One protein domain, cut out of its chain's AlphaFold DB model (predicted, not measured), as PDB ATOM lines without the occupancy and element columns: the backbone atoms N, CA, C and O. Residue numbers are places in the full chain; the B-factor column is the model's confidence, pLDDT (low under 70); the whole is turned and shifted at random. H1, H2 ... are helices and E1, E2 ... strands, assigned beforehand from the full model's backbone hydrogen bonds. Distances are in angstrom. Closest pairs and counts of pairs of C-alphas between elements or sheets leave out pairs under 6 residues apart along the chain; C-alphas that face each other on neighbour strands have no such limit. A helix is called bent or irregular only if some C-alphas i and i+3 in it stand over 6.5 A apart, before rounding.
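Overview. This is residues 190 to 307 and 328 to 336 of the 337 residues of an uncharacterized protein of Candidatus Peregrinibacteria bacterium (UniProt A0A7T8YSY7). One long kinked helix, H3, runs through an elongated, loose model, with a ribbon of two antiparallel strands, E1 and E2, along one side of it. H1 and H4 pack on the last part of H3, short H2 makes a corner with H1, and residues 283 to 288, of which 286 to 288 belong to H5, stick out. The printed part has 127 residues with five named helices and two named strands, in the order H1 H2 E1 H3 H4 H5 E2, and its class is mostly helix. The radius of gyration of the C-alphas is 17.7 A, and the spans are 52 by 31 by 23 A.

Along the chain. H1 is residues 192 to 203, 16.2 A long, with C-alpha 192 at (319.156, 239.634, 349.961). It is irregular, but only just: C-alphas 195 and 198 are 6.9 A apart. H2 is residues 205 to 210. Strand E1, residues 218 to 223, is 16.7 A long. H3, residues 233 to 258, is 33.6 A long, from C-alpha 233 at (324.856, 215.058, 365.156); it is irregular, with C-alphas 238 and 241 9.8 A apart and a kink of 69 degrees near residue 240. H4, residues 267 to 279, is 18.2 A long. H5 is residues 286 to 289. E2, residues 330 to 335, is 15.9 A long and ends with C-alpha 335 at (296.581, 227.264, 354.654).

Arrangement. H1 and H2 only just touch, only at the corner, with 3 pairs of C-alphas within 8 A; the closest are those of Arg 201 and Thr 208, 5.4 A apart. H1, with residues 194 to 198 alone, touches H3 at a shallow tilt of 13 degrees, the same way; the closest C-alphas, of Leu 197 and Phe 257, are 6.7 A apart. E1 and E2 are antiparallel at 166 degrees, with N 223 and O 330 at 3.2 A and N 334 and O 219 at 3.4 A, within hydrogen-bond range. The closest C-alphas of E1 and H3, of Ile 221 and Leu 250, are 7.0 A apart. Residues 251 to 258 of H3 touch H4, about perpendicular but only just at 70.4 degrees; the closest C-alphas, of Ala 255 and Lys 274, are 5.0 A apart. H1 and H4 are apart, and H5 touches no helix. Every O i to N i+4 pair is within hydrogen-bond range in H2 and H4, against 5 of 8 in H1 and 14 of 22 in H3; H5 is too short for such a pair.

Size, cuts and confidence. The two C-alphas farthest apart, of Ser 205 and Thr 307, are 53.3 A apart. Residues 290 to 307 hold no named element. Residues 308 to 327 are not printed, with 20.6 A between C-alphas 307 and 328 across the cut. Of the links that are printed whole, H1 to H2 is tight and the others are short. The mean pLDDT of the printed part is 81.1; residues 230 to 231, 303 to 307 and 328 to 336 are under 70, and E2 has a mean of 39.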
ATOM      1  N   GLY A 190     318.943 238.564 356.903       84.56
ATOM      2  CA  GLY A 190     320.026 239.215 356.165       84.56
ATOM      3  C   GLY A 190     320.207 238.715 354.730       84.56
ATOM      4  O   GLY A 190     321.038 239.261 354.009       84.56
ATOM      5  N   LYS A 191     319.472 237.680 354.295       88.06
ATOM      6  CA  LYS A 191     319.542 237.206 352.907       88.06
ATOM      7  C   LYS A 191     318.897 238.241 351.991       88.06
ATOM      8  O   LYS A 191     317.762 238.642 352.231       88.06
ATOM      9  N   GLU A 192     319.583 238.592 350.907       85.06
ATOM     10  CA  GLU A 192     319.156 239.634 349.961       85.06
ATOM     11  C   GLU A 192     317.713 239.439 349.467       85.06
ATOM     12  O   GLU A 192     316.915 240.376 349.459       85.06
ATOM     13  N   ALA A 193     317.342 238.199 349.132       85.88
ATOM     14  CA  ALA A 193     315.984 237.866 348.709       85.88
ATOM     15  C   ALA A 193     314.931 238.177 349.787       85.88
ATOM     16  O   ALA A 193     313.856 238.669 349.462       85.88
ATOM     17  N   VAL A 194     315.244 237.932 351.066       86.81
ATOM     18  CA  VAL A 194     314.334 238.201 352.189       86.81
ATOM     19  C   VAL A 194     314.270 239.699 352.468       86.81
ATOM     20  O   VAL A 194     313.174 240.244 352.568       86.81
ATOM     21  N   SER A 195     315.413 240.391 352.532       82.31
ATOM     22  CA  SER A 195     315.453 241.835 352.803       82.31
ATOM     23  C   SER A 195     314.758 242.664 351.719       82.31
ATOM     24  O   SER A 195     314.191 243.715 352.013       82.31
ATOM     25  N   ASN A 196     314.753 242.187 350.470       86.69
ATOM     26  CA  ASN A 196     314.145 242.892 349.342       86.69
ATOM     27  C   ASN A 196     312.627 242.707 349.221       86.69
ATOM     28  O   ASN A 196     312.006 243.440 348.449       86.69
ATOM     29  N   LEU A 197     312.006 241.806 349.998       86.12
ATOM     30  CA  LEU A 197     310.555 241.574 349.956       86.12
ATOM     31  C   LEU A 197     309.753 242.861 350.189       86.12
ATOM     32  O   LEU A 197     308.847 243.175 349.418       86.12
ATOM     33  N   LEU A 198     310.097 243.644 351.218       84.38
ATOM     34  CA  LEU A 198     309.379 244.892 351.495       84.38
ATOM     35  C   LEU A 198     309.679 245.974 350.468       84.38
ATOM     36  O   LEU A 198     308.764 246.684 350.064       84.38
ATOM     37  N   SER A 199     310.926 246.086 350.009       85.88
ATOM     38  CA  SER A 199     311.294 247.032 348.950       85.88
ATOM     39  C   SER A 199     310.470 246.791 347.684       85.88
ATOM     40  O   SER A 199     309.933 247.741 347.117       85.88
ATOM     41  N   LEU A 200     310.304 245.523 347.290       86.69
ATOM     42  CA  LEU A 200     309.464 245.128 346.163       86.69
ATOM     43  C   LEU A 200     308.001 245.532 346.388       86.69
ATOM     44  O   LEU A 200     307.404 246.151 345.512       86.69
ATOM     45  N   ARG A 201     307.436 245.246 347.564       85.62
ATOM     46  CA  ARG A 201     306.038 245.582 347.885       85.62
ATOM     47  C   ARG A 201     305.788 247.089 347.936       85.62
ATOM     48  O   ARG A 201     304.808 247.565 347.375       85.62
ATOM     49  N   TYR A 202     306.704 247.858 348.522       85.69
ATOM     50  CA  TYR A 202     306.604 249.318 348.556       85.69
ATOM     51  C   TYR A 202     306.697 249.962 347.175       85.69
ATOM     52  O   TYR A 202     306.079 250.999 346.955       85.69
ATOM     53  N   ALA A 203     307.482 249.384 346.268       89.06
ATOM     54  CA  ALA A 203     307.622 249.891 344.908       89.06
ATOM     55  C   ALA A 203     306.466 249.466 343.985       89.06
ATOM     56  O   ALA A 203     306.288 250.073 342.934       89.06
ATOM     57  N   ASN A 204     305.687 248.442 344.357       89.50
ATOM     58  CA  ASN A 204     304.677 247.831 343.494       89.50
ATOM     59  C   ASN A 204     303.341 247.674 344.236       89.50
ATOM     60  O   ASN A 204     303.110 246.690 344.946       89.50
ATOM     61  N   SER A 205     302.429 248.628 344.031       86.25
ATOM     62  CA  SER A 205     301.081 248.605 344.621       86.25
ATOM     63  C   SER A 205     300.266 247.393 344.166       86.25
ATOM     64  O   SER A 205     299.621 246.764 344.997       86.25
ATOM     65  N   ILE A 206     300.368 247.003 342.889       88.19
ATOM     66  CA  ILE A 206     299.671 245.834 342.325       88.19
ATOM     67  C   ILE A 206     300.053 244.554 343.079       88.19
ATOM     68  O   ILE A 206     299.177 243.836 343.550       88.19
ATOM     69  N   LEU A 207     301.354 244.292 343.260       84.06
ATOM     70  CA  LEU A 207     301.824 243.111 343.998       84.06
ATOM     71  C   LEU A 207     301.358 243.120 345.456       84.06
ATOM     72  O   LEU A 207     301.081 242.069 346.024       84.06
ATOM     73  N   THR A 208     301.272 244.303 346.067       84.62
ATOM     74  CA  THR A 208     300.771 244.434 347.436       84.62
ATOM     75  C   THR A 208     299.279 244.117 347.523       84.62
ATOM     76  O   THR A 208     298.885 243.431 348.461       84.62
ATOM     77  N   SER A 209     298.474 244.565 346.556       84.69
ATOM     78  CA  SER A 209     297.032 244.298 346.513       84.69
ATOM     79  C   SER A 209     296.704 242.836 346.211       84.69
ATOM     80  O   SER A 209     295.762 242.299 346.782       84.69
ATOM     81  N   LEU A 210     297.491 242.179 345.353       87.00
ATOM     82  CA  LEU A 210     297.302 240.762 345.018       87.00
ATOM     83  C   LEU A 210     297.676 239.818 346.164       87.00
ATOM     84  O   LEU A 210     297.297 238.653 346.142       87.00
ATOM     85  N   LEU A 211     298.418 240.285 347.170       85.50
ATOM     86  CA  LEU A 211     298.792 239.475 348.326       85.50
ATOM     87  C   LEU A 211     297.673 239.476 349.384       85.50
ATOM     88  O   LEU A 211     297.865 239.951 350.504       85.50
ATOM     89  N   SER A 212     296.503 238.955 349.009       83.81
ATOM     90  CA  SER A 212     295.318 238.810 349.863       83.81
ATOM     91  C   SER A 212     294.701 237.415 349.726       83.81
ATOM     92  O   SER A 212     295.003 236.680 348.784       83.81
ATOM     93  N   SER A 213     293.818 237.048 350.657       83.69
ATOM     94  CA  SER A 213     293.082 235.777 350.609       83.69
ATOM     95  C   SER A 213     292.132 235.656 349.416       83.69
ATOM     96  O   SER A 213     291.779 234.543 349.048       83.69
ATOM     97  N   GLU A 214     291.760 236.769 348.779       88.19
ATOM     98  CA  GLU A 214     290.922 236.762 347.574       88.19
ATOM     99  C   GLU A 214     291.670 236.215 346.348       88.19
ATOM    100  O   GLU A 214     291.063 235.573 345.495       88.19
ATOM    101  N   TYR A 215     292.986 236.449 346.259       90.12
ATOM    102  CA  TYR A 215     293.797 236.079 345.089       90.12
ATOM    103  C   TYR A 215     294.818 234.971 345.375       90.12
ATOM    104  O   TYR A 215     295.305 234.323 344.447       90.12
ATOM    105  N   VAL A 216     295.170 234.743 346.644       89.38
ATOM    106  CA  VAL A 216     296.183 233.762 347.049       89.38
ATOM    107  C   VAL A 216     295.523 232.556 347.702       89.38
ATOM    108  O   VAL A 216     295.079 232.616 348.847       89.38
ATOM    109  N   ALA A 217     295.548 231.430 346.988       90.38
ATOM    110  CA  ALA A 217     295.031 230.160 347.490       90.38
ATOM    111  C   ALA A 217     295.917 229.541 348.590       90.38
ATOM    112  O   ALA A 217     295.400 228.987 349.554       90.38
ATOM    113  N   ASN A 218     297.249 229.596 348.454       89.00
ATOM    114  CA  ASN A 218     298.183 229.080 349.462       89.00
ATOM    115  C   ASN A 218     299.565 229.744 349.385       89.00
ATOM    116  O   ASN A 218     299.973 230.242 348.333       89.00
ATOM    117  N   ILE A 219     300.296 229.712 350.504       87.94
ATOM    118  CA  ILE A 219     301.689 230.163 350.607       87.94
ATOM    119  C   ILE A 219     302.555 228.983 351.051       87.94
ATOM    120  O   ILE A 219     302.299 228.359 352.084       87.94
ATOM    121  N   GLN A 220     303.621 228.715 350.297       91.00
ATOM    122  CA  GLN A 220     304.577 227.652 350.600       91.00
ATOM    123  C   GLN A 220     305.950 228.240 350.900       91.00
ATOM    124  O   GLN A 220     306.539 228.941 350.077       91.00
ATOM    125  N   ILE A 221     306.485 227.915 352.075       89.31
ATOM    126  CA  ILE A 221     307.841 228.298 352.472       89.31
ATOM    127  C   ILE A 221     308.657 227.019 352.612       89.31
ATOM    128  O   ILE A 221     308.388 226.186 353.480       89.31
ATOM    129  N   SER A 222     309.662 226.876 351.750       88.94
ATOM    130  CA  SER A 222     310.536 225.705 351.713       88.94
ATOM    131  C   SER A 222     311.980 226.098 351.996       88.94
ATOM    132  O   SER A 222     312.524 227.004 351.365       88.94
ATOM    133  N   ALA A 223     312.617 225.374 352.916       86.56
ATOM    134  CA  ALA A 223     314.066 225.385 353.078       86.56
ATOM    135  C   ALA A 223     314.617 223.997 352.754       86.56
ATOM    136  O   ALA A 223     314.289 223.011 353.419       86.56
ATOM    137  N   LEU A 224     315.437 223.941 351.704       85.31
ATOM    138  CA  LEU A 224     316.068 222.725 351.210       85.31
ATOM    139  C   LEU A 224     317.574 222.828 351.439       85.31
ATOM    140  O   LEU A 224     318.221 223.753 350.950       85.31
ATOM    141  N   GLU A 225     318.128 221.867 352.170       81.62
ATOM    142  CA  GLU A 225     319.565 221.752 352.395       81.62
ATOM    143  C   GLU A 225     320.070 220.451 351.767       81.62
ATOM    144  O   GLU A 225     319.513 219.376 351.990       81.62
ATOM    145  N   SER A 226     321.117 220.562 350.949       76.88
ATOM    146  CA  SER A 226     321.822 219.419 350.354       76.88
ATOM    147  C   SER A 226     322.985 218.930 351.220       76.88
ATOM    148  O   SER A 226     323.516 217.841 350.991       76.88
ATOM    149  N   LYS A 227     323.400 219.744 352.196       75.00
ATOM    150  CA  LYS A 227     324.477 219.421 353.128       75.00
ATOM    151  C   LYS A 227     323.955 218.557 354.263       75.00
ATOM    152  O   LYS A 227     322.848 218.743 354.755       75.00
ATOM    153  N   ASP A 228     324.790 217.615 354.674       74.50
ATOM    154  CA  ASP A 228     324.520 216.782 355.836       74.50
ATOM    155  C   ASP A 228     324.818 217.564 357.129       74.50
ATOM    156  O   ASP A 228     325.440 218.624 357.113       74.50
ATOM    157  N   ILE A 229     324.455 217.013 358.281       74.19
ATOM    158  CA  ILE A 229     324.691 217.611 359.604       74.19
ATOM    159  C   ILE A 229     326.182 217.746 359.994       74.19
ATOM    160  O   ILE A 229     326.456 218.181 361.107       74.19
ATOM    161  N   GLU A 230     327.142 217.368 359.133       69.06
ATOM    162  CA  GLU A 230     328.597 217.651 359.216       69.06
ATOM    163  C   GLU A 230     329.183 217.696 360.652       69.06
ATOM    164  O   GLU A 230     329.719 218.699 361.115       69.06
ATOM    165  N   GLY A 231     329.054 216.599 361.410       66.62
ATOM    166  CA  GLY A 231     329.619 216.488 362.768       66.62
ATOM    167  C   GLY A 231     328.791 217.138 363.889       66.62
ATOM    168  O   GLY A 231     329.103 216.957 365.065       66.62
ATOM    169  N   ARG A 232     327.679 217.808 363.567       72.56
ATOM    170  CA  ARG A 232     326.719 218.392 364.524       72.56
ATOM    171  C   ARG A 232     325.647 217.405 365.003       72.56
ATOM    172  O   ARG A 232     324.663 217.838 365.597       72.56
ATOM    173  N   ALA A 233     325.834 216.096 364.799       76.00
ATOM    174  CA  ALA A 233     324.856 215.058 365.156       76.00
ATOM    175  C   ALA A 233     324.369 215.169 366.608       76.00
ATOM    176  O   ALA A 233     323.169 215.243 366.842       76.00
ATOM    177  N   ASN A 234     325.295 215.292 367.569       75.25
ATOM    178  CA  ASN A 234     324.966 215.405 368.997       75.25
ATOM    179  C   ASN A 234     324.054 216.608 369.314       75.25
ATOM    180  O   ASN A 234     323.196 216.520 370.189       75.25
ATOM    181  N   TYR A 235     324.275 217.743 368.639       76.94
ATOM    182  CA  TYR A 235     323.476 218.959 368.813       76.94
ATOM    183  C   TYR A 235     322.122 218.813 368.117       76.94
ATOM    184  O   TYR A 235     321.078 219.062 368.716       76.94
ATOM    185  N   PHE A 236     322.139 218.379 366.856       80.19
ATOM    186  CA  PHE A 236     320.941 218.298 366.031       80.19
ATOM    187  C   PHE A 236     319.938 217.272 366.569       80.19
ATOM    188  O   PHE A 236     318.739 217.517 366.506       80.19
ATOM    189  N   ASP A 237     320.406 216.186 367.190       80.38
ATOM    190  CA  ASP A 237     319.546 215.167 367.805       80.38
ATOM    191  C   ASP A 237     318.701 215.710 368.971       80.38
ATOM    192  O   ASP A 237     317.591 215.242 369.218       80.38
ATOM    193  N   GLN A 238     319.191 216.739 369.669       77.94
ATOM    194  CA  GLN A 238     318.478 217.378 370.783       77.94
ATOM    195  C   GLN A 238     317.560 218.519 370.329       77.94
ATOM    196  O   GLN A 238     316.559 218.822 370.984       77.94
ATOM    197  N   VAL A 239     317.920 219.182 369.230       80.75
ATOM    198  CA  VAL A 239     317.255 220.400 368.749       80.75
ATOM    199  C   VAL A 239     316.193 220.061 367.706       80.75
ATOM    200  O   VAL A 239     315.046 220.499 367.825       80.75
ATOM    201  N   GLY A 240     316.560 219.242 366.722       84.31
ATOM    202  CA  GLY A 240     315.746 218.907 365.565       84.31
ATOM    203  C   GLY A 240     315.483 220.099 364.643       84.31
ATOM    204  O   GLY A 240     315.716 221.263 364.973       84.31
ATOM    205  N   VAL A 241     314.929 219.803 363.471       85.94
ATOM    206  CA  VAL A 241     314.671 220.819 362.442       85.94
ATOM    207  C   VAL A 241     313.649 221.875 362.879       85.94
ATOM    208  O   VAL A 241     313.781 223.047 362.533       85.94
ATOM    209  N   LEU A 242     312.676 221.486 363.716       85.75
ATOM    210  CA  LEU A 242     311.646 222.387 364.244       85.75
ATOM    211  C   LEU A 242     312.251 223.597 364.958       85.75
ATOM    212  O   LEU A 242     311.835 224.726 364.718       85.75
ATOM    213  N   LYS A 243     313.249 223.372 365.814       84.62
ATOM    214  CA  LYS A 243     313.894 224.453 366.564       84.62
ATOM    215  C   LYS A 243     315.030 225.109 365.784       84.62
ATOM    216  O   LYS A 243     315.242 226.303 365.955       84.62
ATOM    217  N   ASP A 244     315.758 224.360 364.951       84.38
ATOM    218  CA  ASP A 244     316.920 224.914 364.240       84.38
ATOM    219  C   ASP A 244     316.529 225.812 363.055       84.38
ATOM    220  O   ASP A 244     317.222 226.793 362.777       84.38
ATOM    221  N   MET A 245     315.413 225.491 362.385       87.75
ATOM    222  CA  MET A 245     314.993 226.137 361.135       87.75
ATOM    223  C   MET A 245     313.630 226.814 361.233       87.75
ATOM    224  O   MET A 245     313.466 227.952 360.803       87.75
ATOM    225  N   ILE A 246     312.628 226.122 361.772       88.44
ATOM    226  CA  ILE A 246     311.236 226.566 361.623       88.44
ATOM    227  C   ILE A 246     310.897 227.660 362.630       88.44
ATOM    228  O   ILE A 246     310.445 228.732 362.237       88.44
ATOM    229  N   GLN A 247     311.177 227.420 363.915       88.69
ATOM    230  CA  GLN A 247     310.832 228.326 365.014       88.69
ATOM    231  C   GLN A 247     311.402 229.742 364.834       88.69
ATOM    232  O   GLN A 247     310.760 230.712 365.236       88.69
ATOM    233  N   SER A 248     312.590 229.868 364.244       89.69
ATOM    234  CA  SER A 248     313.226 231.151 363.947       89.69
ATOM    235  C   SER A 248     313.076 231.503 362.470       89.69
ATOM    236  O   SER A 248     312.181 232.266 362.113       89.69
ATOM    237  N   HIS A 249     313.899 230.912 361.608       91.56
ATOM    238  CA  HIS A 249     314.120 231.367 360.239       91.56
ATOM    239  C   HIS A 249     312.833 231.413 359.417       91.56
ATOM    240  O   HIS A 249     312.487 232.460 358.868       91.56
ATOM    241  N   LEU A 250     312.093 230.304 359.355       92.12
ATOM    242  CA  LEU A 250     310.905 230.230 358.501       92.12
ATOM    243  C   LEU A 250     309.734 231.033 359.063       92.12
ATOM    244  O   LEU A 250     309.039 231.686 358.291       92.12
ATOM    245  N   LEU A 251     309.553 231.069 360.388       91.94
ATOM    246  CA  LEU A 251     308.547 231.941 361.004       91.94
ATOM    247  C   LEU A 251     308.873 233.427 360.815       91.94
ATOM    248  O   LEU A 251     307.966 234.232 360.614       91.94
ATOM    249  N   GLN A 252     310.150 233.811 360.840       92.38
ATOM    250  CA  GLN A 252     310.564 235.184 360.557       92.38
ATOM    251  C   GLN A 252     310.331 235.553 359.088       92.38
ATOM    252  O   GLN A 252     309.846 236.655 358.825       92.38
ATOM    253  N   VAL A 253     310.623 234.644 358.151       92.62
ATOM    254  CA  VAL A 253     310.328 234.822 356.719       92.62
ATOM    255  C   VAL A 253     308.821 234.915 356.483       92.62
ATOM    256  O   VAL A 253     308.391 235.857 355.824       92.62
ATOM    257  N   LEU A 254     308.019 234.023 357.075       91.94
ATOM    258  CA  LEU A 254     306.554 234.073 357.027       91.94
ATOM    259  C   LEU A 254     306.037 235.423 357.520       91.94
ATOM    260  O   LEU A 254     305.299 236.101 356.810       91.94
ATOM    261  N   ALA A 255     306.459 235.828 358.721       92.00
ATOM    262  CA  ALA A 255     306.034 237.086 359.313       92.00
ATOM    263  C   ALA A 255     306.383 238.263 358.402       92.00
ATOM    264  O   ALA A 255     305.534 239.106 358.153       92.00
ATOM    265  N   TYR A 256     307.613 238.308 357.886       90.12
ATOM    266  CA  TYR A 256     308.080 239.388 357.019       90.12
ATOM    267  C   TYR A 256     307.362 239.421 355.665       90.12
ATOM    268  O   TYR A 256     307.068 240.498 355.154       90.12
ATOM    269  N   PHE A 257     307.045 238.254 355.106       89.12
ATOM    270  CA  PHE A 257     306.289 238.128 353.865       89.12
ATOM    271  C   PHE A 257     304.842 238.609 354.032       89.12
ATOM    272  O   PHE A 257     304.360 239.386 353.208       89.12
ATOM    273  N   ALA A 258     304.181 238.214 355.123       89.12
ATOM    274  CA  ALA A 258     302.747 238.416 355.336       89.12
ATOM    275  C   ALA A 258     302.365 239.715 356.077       89.12
ATOM    276  O   ALA A 258     301.180 239.957 356.305       89.12
ATOM    277  N   ILE A 259     303.317 240.577 356.468       89.94
ATOM    278  CA  ILE A 259     302.955 241.865 357.092       89.94
ATOM    279  C   ILE A 259     302.103 242.728 356.155       89.94
ATOM    280  O   ILE A 259     302.258 242.661 354.936       89.94
ATOM    281  N   TYR A 260     301.278 243.625 356.696       86.00
ATOM    282  CA  TYR A 260     300.887 244.801 355.915       86.00
ATOM    283  C   TYR A 260     302.097 245.721 355.852       86.00
ATOM    284  O   TYR A 260     302.713 245.975 356.881       86.00
ATOM    285  N   ALA A 261     302.482 246.177 354.660       84.81
ATOM    286  CA  ALA A 261     303.644 247.045 354.513       84.81
ATOM    287  C   ALA A 261     303.343 248.390 355.207       84.81
ATOM    288  O   ALA A 261     302.506 249.148 354.705       84.81
ATOM    289  N   PRO A 262     303.957 248.699 356.369       85.56
ATOM    290  CA  PRO A 262     303.583 249.887 357.124       85.56
ATOM    291  C   PRO A 262     303.942 251.148 356.335       85.56
ATOM    292  O   PRO A 262     304.987 251.190 355.680       85.56
ATOM    293  N   ARG A 263     303.099 252.188 356.411       85.44
ATOM    294  CA  ARG A 263     303.384 253.495 355.783       85.44
ATOM    295  C   ARG A 263     304.683 254.085 356.324       85.44
ATOM    296  O   ARG A 263     305.535 254.539 355.561       85.44
ATOM    297  N   GLU A 264     304.847 254.026 357.640       87.25
ATOM    298  CA  GLU A 264     306.095 254.362 358.306       87.25
ATOM    299  C   GLU A 264     307.120 253.246 358.109       87.25
ATOM    300  O   GLU A 264     306.949 252.120 358.578       87.25
ATOM    301  N   LYS A 265     308.234 253.571 357.455       86.19
ATOM    302  CA  LYS A 265     309.339 252.635 357.202       86.19
ATOM    303  C   LYS A 265     310.299 252.566 358.396       86.19
ATOM    304  O   LYS A 265     311.514 252.643 358.232       86.19
ATOM    305  N   THR A 266     309.752 252.477 359.609       89.50
ATOM    306  CA  THR A 266     310.523 252.393 360.858       89.50
ATOM    307  C   THR A 266     310.630 250.944 361.335       89.50
ATOM    308  O   THR A 266     309.743 250.120 361.099       89.50
ATOM    309  N   ALA A 267     311.714 250.615 362.047       88.88
ATOM    310  CA  ALA A 267     311.890 249.279 362.622       88.88
ATOM    311  C   ALA A 267     310.747 248.912 363.589       88.88
ATOM    312  O   ALA A 267     310.285 247.774 363.594       88.88
ATOM    313  N   ALA A 268     310.252 249.885 364.363       90.88
ATOM    314  CA  ALA A 268     309.139 249.697 365.288       90.88
ATOM    315  C   ALA A 268     307.837 249.318 364.563       90.88
ATOM    316  O   ALA A 268     307.194 248.345 364.956       90.88
ATOM    317  N   ALA A 269     307.490 250.017 363.476       92.00
ATOM    318  CA  ALA A 269     306.294 249.717 362.689       92.00
ATOM    319  C   ALA A 269     306.371 248.323 362.040       92.00
ATOM    320  O   ALA A 269     305.426 247.540 362.120       92.00
ATOM    321  N   ILE A 270     307.531 247.961 361.478       91.81
ATOM    322  CA  ILE A 270     307.752 246.624 360.906       91.81
ATOM    323  C   ILE A 270     307.646 245.541 361.990       91.81
ATOM    324  O   ILE A 270     307.006 244.512 361.779       91.81
ATOM    325  N   HIS A 271     308.248 245.748 363.165       92.31
ATOM    326  CA  HIS A 271     308.153 244.799 364.280       92.31
ATOM    327  C   HIS A 271     306.719 244.637 364.789       92.31
ATOM    328  O   HIS A 271     306.310 243.511 365.083       92.31
ATOM    329  N   HIS A 272     305.954 245.729 364.866       93.69
ATOM    330  CA  HIS A 272     304.546 245.694 365.244       93.69
ATOM    331  C   HIS A 272     303.736 244.809 364.290       93.69
ATOM    332  O   HIS A 272     303.037 243.898 364.737       93.69
ATOM    333  N   GLU A 273     303.893 245.011 362.981       93.75
ATOM    334  CA  GLU A 273     303.167 244.227 361.983       93.75
ATOM    335  C   GLU A 273     303.585 242.755 361.967       93.75
ATOM    336  O   GLU A 273     302.727 241.874 361.901       93.75
ATOM    337  N   LYS A 274     304.879 242.456 362.132       94.00
ATOM    338  CA  LYS A 274     305.343 241.066 362.280       94.00
ATOM    339  C   LYS A 274     304.711 240.396 363.497       94.00
ATOM    340  O   LYS A 274     304.281 239.249 363.413       94.00
ATOM    341  N   ALA A 275     304.633 241.103 364.624       94.12
ATOM    342  CA  ALA A 275     303.984 240.589 365.825       94.12
ATOM    343  C   ALA A 275     302.476 240.387 365.618       94.12
ATOM    344  O   ALA A 275     301.928 239.408 366.118       94.12
ATOM    345  N   ARG A 276     301.804 241.271 364.867       94.50
ATOM    346  CA  ARG A 276     300.391 241.107 364.497       94.50
ATOM    347  C   ARG A 276     300.177 239.833 363.680       94.50
ATOM    348  O   ARG A 276     299.313 239.049 364.052       94.50
ATOM    349  N   VAL A 277     300.987 239.604 362.643       92.56
ATOM    350  CA  VAL A 277     300.931 238.375 361.831       92.56
ATOM    351  C   VAL A 277     301.145 237.142 362.702       92.56
ATOM    352  O   VAL A 277     300.313 236.244 362.702       92.56
ATOM    353  N   LEU A 278     302.217 237.114 363.502       92.38
ATOM    354  CA  LEU A 278     302.542 235.955 364.339       92.38
ATOM    355  C   LEU A 278     301.479 235.659 365.408       92.38
ATOM    356  O   LEU A 278     301.295 234.501 365.761       92.38
ATOM    357  N   ARG A 279     300.769 236.676 365.915       91.56
ATOM    358  CA  ARG A 279     299.631 236.486 366.833       91.56
ATOM    359  C   ARG A 279     298.408 235.867 366.158       91.56
ATOM    360  O   ARG A 279     297.620 235.238 366.849       91.56
ATOM    361  N   GLY A 280     298.250 236.071 364.852       88.69
ATOM    362  CA  GLY A 280     297.163 235.490 364.063       88.69
ATOM    363  C   GLY A 280     297.438 234.066 363.579       88.69
ATOM    364  O   GLY A 280     296.568 233.475 362.954       88.69
ATOM    365  N   VAL A 281     298.629 233.511 363.835       87.81
ATOM    366  CA  VAL A 281     298.955 232.135 363.441       87.81
ATOM    367  C   VAL A 281     298.221 231.157 364.355       87.81
ATOM    368  O   VAL A 281     298.527 231.053 365.545       87.81
ATOM    369  N   THR A 282     297.291 230.402 363.778       84.62
ATOM    370  CA  THR A 282     296.622 229.278 364.439       84.62
ATOM    371  C   THR A 282     297.500 228.032 364.363       84.62
ATOM    372  O   THR A 282     298.054 227.710 363.313       84.62
ATOM    373  N   LEU A 283     297.640 227.325 365.484       81.44
ATOM    374  CA  LEU A 283     298.330 226.038 365.537       81.44
ATOM    375  C   LEU A 283     297.294 224.916 365.584       81.44
ATOM    376  O   LEU A 283     296.512 224.836 366.530       81.44
ATOM    377  N   TYR A 284     297.321 224.042 364.582       82.62
ATOM    378  CA  TYR A 284     296.511 222.827 364.541       82.62
ATOM    379  C   TYR A 284     297.174 221.692 365.340       82.62
ATOM    380  O   TYR A 284     298.384 221.746 365.604       82.62
ATOM    381  N   PRO A 285     296.420 220.645 365.730       83.62
ATOM    382  CA  PRO A 285     296.998 219.446 366.322       83.62
ATOM    383  C   PRO A 285     298.156 218.905 365.473       83.62
ATOM    384  O   PRO A 285     298.059 218.794 364.249       83.62
ATOM    385  N   LEU A 286     299.276 218.576 366.122       80.31
ATOM    386  CA  LEU A 286     300.510 218.186 365.424       80.31
ATOM    387  C   LEU A 286     300.319 216.950 364.540       80.31
ATOM    388  O   LEU A 286     300.912 216.875 363.469       80.31
ATOM    389  N   ASP A 287     299.500 215.997 364.982       80.44
ATOM    390  CA  ASP A 287     299.272 214.743 364.261       80.44
ATOM    391  C   ASP A 287     298.440 214.934 362.977       80.44
ATOM    392  O   ASP A 287     298.463 214.069 362.105       80.44
ATOM    393  N   GLU A 288     297.754 216.072 362.841       83.50
ATOM    394  CA  GLU A 288     296.933 216.426 361.675       83.50
ATOM    395  C   GLU A 288     297.660 217.378 360.716       83.50
ATOM    396  O   GLU A 288     297.393 217.373 359.519       83.50
ATOM    397  N   SER A 289     298.600 218.178 361.230       81.25
ATOM    398  CA  SER A 289     299.194 219.309 360.502       81.25
ATOM    399  C   SER A 289     300.702 219.208 360.275       81.25
ATOM    400  O   SER A 289     301.277 220.033 359.565       81.25
ATOM    401  N   VAL A 290     301.377 218.215 360.868       85.88
ATOM    402  CA  VAL A 290     302.838 218.099 360.804       85.88
ATOM    403  C   VAL A 290     303.274 216.702 360.382       85.88
ATOM    404  O   VAL A 290     303.138 215.720 361.112       85.88
ATOM    405  N   VAL A 291     303.950 216.631 359.238       87.00
ATOM    406  CA  VAL A 291     304.675 215.432 358.807       87.00
ATOM    407  C   VAL A 291     306.125 215.522 359.280       87.00
ATOM    408  O   VAL A 291     306.818 216.510 359.044       87.00
ATOM    409  N   ARG A 292     306.611 214.473 359.952       85.56
ATOM    410  CA  ARG A 292     308.006 214.375 360.409       85.56
ATOM    411  C   ARG A 292     308.752 213.322 359.601       85.56
ATOM    412  O   ARG A 292     308.305 212.182 359.518       85.56
ATOM    413  N   GLY A 293     309.912 213.698 359.069       85.06
ATOM    414  CA  GLY A 293     310.803 212.808 358.327       85.06
ATOM    415  C   GLY A 293     312.173 212.653 358.989       85.06
ATOM    416  O   GLY A 293     312.629 213.525 359.729       85.06
ATOM    417  N   GLN A 294     312.842 211.540 358.696       85.00
ATOM    418  CA  GLN A 294     314.255 211.319 359.002       85.00
ATOM    419  C   GLN A 294     314.909 210.647 357.793       85.00
ATOM    420  O   GLN A 294     314.447 209.598 357.342       85.00
ATOM    421  N   TYR A 295     315.975 211.247 357.258       82.19
ATOM    422  CA  TYR A 295     316.664 210.692 356.095       82.19
ATOM    423  C   TYR A 295     317.429 209.406 356.453       82.19
ATOM    424  O   TYR A 295     317.915 209.216 357.576       82.19
ATOM    425  N   ARG A 296     317.552 208.496 355.479       83.69
ATOM    426  CA  ARG A 296     318.248 207.214 355.662       83.69
ATOM    427  C   ARG A 296     319.723 207.440 356.006       83.69
ATOM    428  O   ARG A 296     320.425 208.167 355.316       83.69
ATOM    429  N   GLY A 297     320.205 206.754 357.040       83.25
ATOM    430  CA  GLY A 297     321.602 206.828 357.481       83.25
ATOM    431  C   GLY A 297     321.875 207.845 358.592       83.25
ATOM    432  O   GLY A 297     322.968 207.807 359.153       83.25
ATOM    433  N   TYR A 298     320.897 208.675 358.979       81.75
ATOM    434  CA  TYR A 298     321.028 209.597 360.115       81.75
ATOM    435  C   TYR A 298     321.418 208.877 361.420       81.75
ATOM    436  O   TYR A 298     322.352 209.281 362.104       81.75
ATOM    437  N   THR A 299     320.785 207.738 361.724       81.88
ATOM    438  CA  THR A 299     321.065 206.940 362.935       81.88
ATOM    439  C   THR A 299     322.454 206.296 362.953       81.88
ATOM    440  O   THR A 299     322.928 205.891 364.010       81.88
ATOM    441  N   LYS A 300     323.128 206.212 361.798       80.06
ATOM    442  CA  LYS A 300     324.494 205.680 361.672       80.06
ATOM    443  C   LYS A 300     325.566 206.763 361.864       80.06
ATOM    444  O   LYS A 300     326.755 206.476 361.746       80.06
ATOM    445  N   LYS A 301     325.178 208.020 362.117       75.81
ATOM    446  CA  LYS A 301     326.120 209.132 362.291       75.81
ATOM    447  C   LYS A 301     326.802 209.080 363.655       75.81
ATOM    448  O   LYS A 301     326.169 208.885 364.691       75.81
ATOM    449  N   LYS A 302     328.114 209.327 363.658       70.44
ATOM    450  CA  LYS A 302     328.926 209.426 364.878       70.44
ATOM    451  C   LYS A 302     328.385 210.557 365.763       70.44
ATOM    452  O   LYS A 302     328.348 211.708 365.334       70.44
ATOM    453  N   GLY A 303     327.970 210.229 366.988       62.69
ATOM    454  CA  GLY A 303     327.342 211.178 367.920       62.69
ATOM    455  C   GLY A 303     325.808 211.205 367.893       62.69
ATOM    456  O   GLY A 303     325.208 212.043 368.553       62.69
ATOM    457  N   PHE A 304     325.142 210.312 367.162       67.38
ATOM    458  CA  PHE A 304     323.721 210.049 367.399       67.38
ATOM    459  C   PHE A 304     323.555 209.313 368.741       67.38
ATOM    460  O   PHE A 304     324.282 208.354 369.005       67.38
ATOM    461  N   ARG A 305     322.651 209.783 369.615       64.31
ATOM    462  CA  ARG A 305     322.498 209.254 370.987       64.31
ATOM    463  C   ARG A 305     321.100 208.704 371.287       64.31
ATOM    464  O   ARG A 305     320.929 208.027 372.297       64.31
ATOM    465  N   SER A 306     320.102 208.983 370.452       60.25
ATOM    466  CA  SER A 306     318.705 208.665 370.756       60.25
ATOM    467  C   SER A 306     318.293 207.215 370.443       60.25
ATOM    468  O   SER A 306     318.437 206.723 369.329       60.25
ATOM    469  N   THR A 307     317.656 206.560 371.418       46.31
ATOM    470  CA  THR A 307     316.892 205.303 371.282       46.31
ATOM    471  C   THR A 307     315.423 205.528 370.886       46.31
ATOM    472  O   THR A 307     314.637 204.579 370.828       46.31
ATOM    473  N   CYS A 328     316.537 216.604 353.214       32.81
ATOM    474  CA  CYS A 328     315.472 216.699 354.213       32.81
ATOM    475  C   CYS A 328     314.660 217.971 353.919       32.81
ATOM    476  O   CYS A 328     315.087 219.053 354.326       32.81
ATOM    477  N   PRO A 329     313.528 217.895 353.196       32.62
ATOM    478  CA  PRO A 329     312.690 219.063 352.983       32.62
ATOM    479  C   PRO A 329     312.024 219.475 354.298       32.62
ATOM    480  O   PRO A 329     311.433 218.651 354.998       32.62
ATOM    481  N   SER A 330     312.129 220.759 354.634       43.59
ATOM    482  CA  SER A 330     311.301 221.385 355.664       43.59
ATOM    483  C   SER A 330     310.321 222.310 354.966       43.59
ATOM    484  O   SER A 330     310.693 223.415 354.563       43.59
ATOM    485  N   THR A 331     309.093 221.835 354.797       37.69
ATOM    486  CA  THR A 331     308.003 222.587 354.175       37.69
ATOM    487  C   THR A 331     306.924 222.804 355.221       37.69
ATOM    488  O   THR A 331     306.482 221.852 355.859       37.69
ATOM    489  N   PHE A 332     306.519 224.059 355.401       44.56
ATOM    490  CA  PHE A 332     305.310 224.405 356.143       44.56
ATOM    491  C   PHE A 332     304.375 225.078 355.158       44.56
ATOM    492  O   PHE A 332     304.749 226.053 354.500       44.56
ATOM    493  N   VAL A 333     303.188 224.501 355.030       38.62
ATOM    494  CA  VAL A 333     302.085 225.082 354.276       38.62
ATOM    495  C   VAL A 333     301.272 225.872 355.286       38.62
ATOM    496  O   VAL A 333     300.841 225.322 356.298       38.62
ATOM    497  N   VAL A 334     301.128 227.171 355.049       40.16
ATOM    498  CA  VAL A 334     300.132 227.965 355.765       40.16
ATOM    499  C   VAL A 334     298.908 227.975 354.866       40.16
ATOM    500  O   VAL A 334     298.899 228.646 353.833       40.16
ATOM    501  N   GLU A 335     297.922 227.157 355.222       30.97
ATOM    502  CA  GLU A 335     296.581 227.264 354.654       30.97
ATOM    503  C   GLU A 335     295.944 228.542 355.212       30.97
ATOM    504  O   GLU A 335     296.129 228.877 356.387       30.97
ATOM    505  N   ASN A 336     295.299 229.320 354.343       29.45
ATOM    506  CA  ASN A 336     294.640 230.557 354.757       29.45
ATOM    507  C   ASN A 336     293.472 230.213 355.704       29.45
ATOM    508  O   ASN A 336     292.795 229.217 355.446       29.45
TER     509      ASN A 336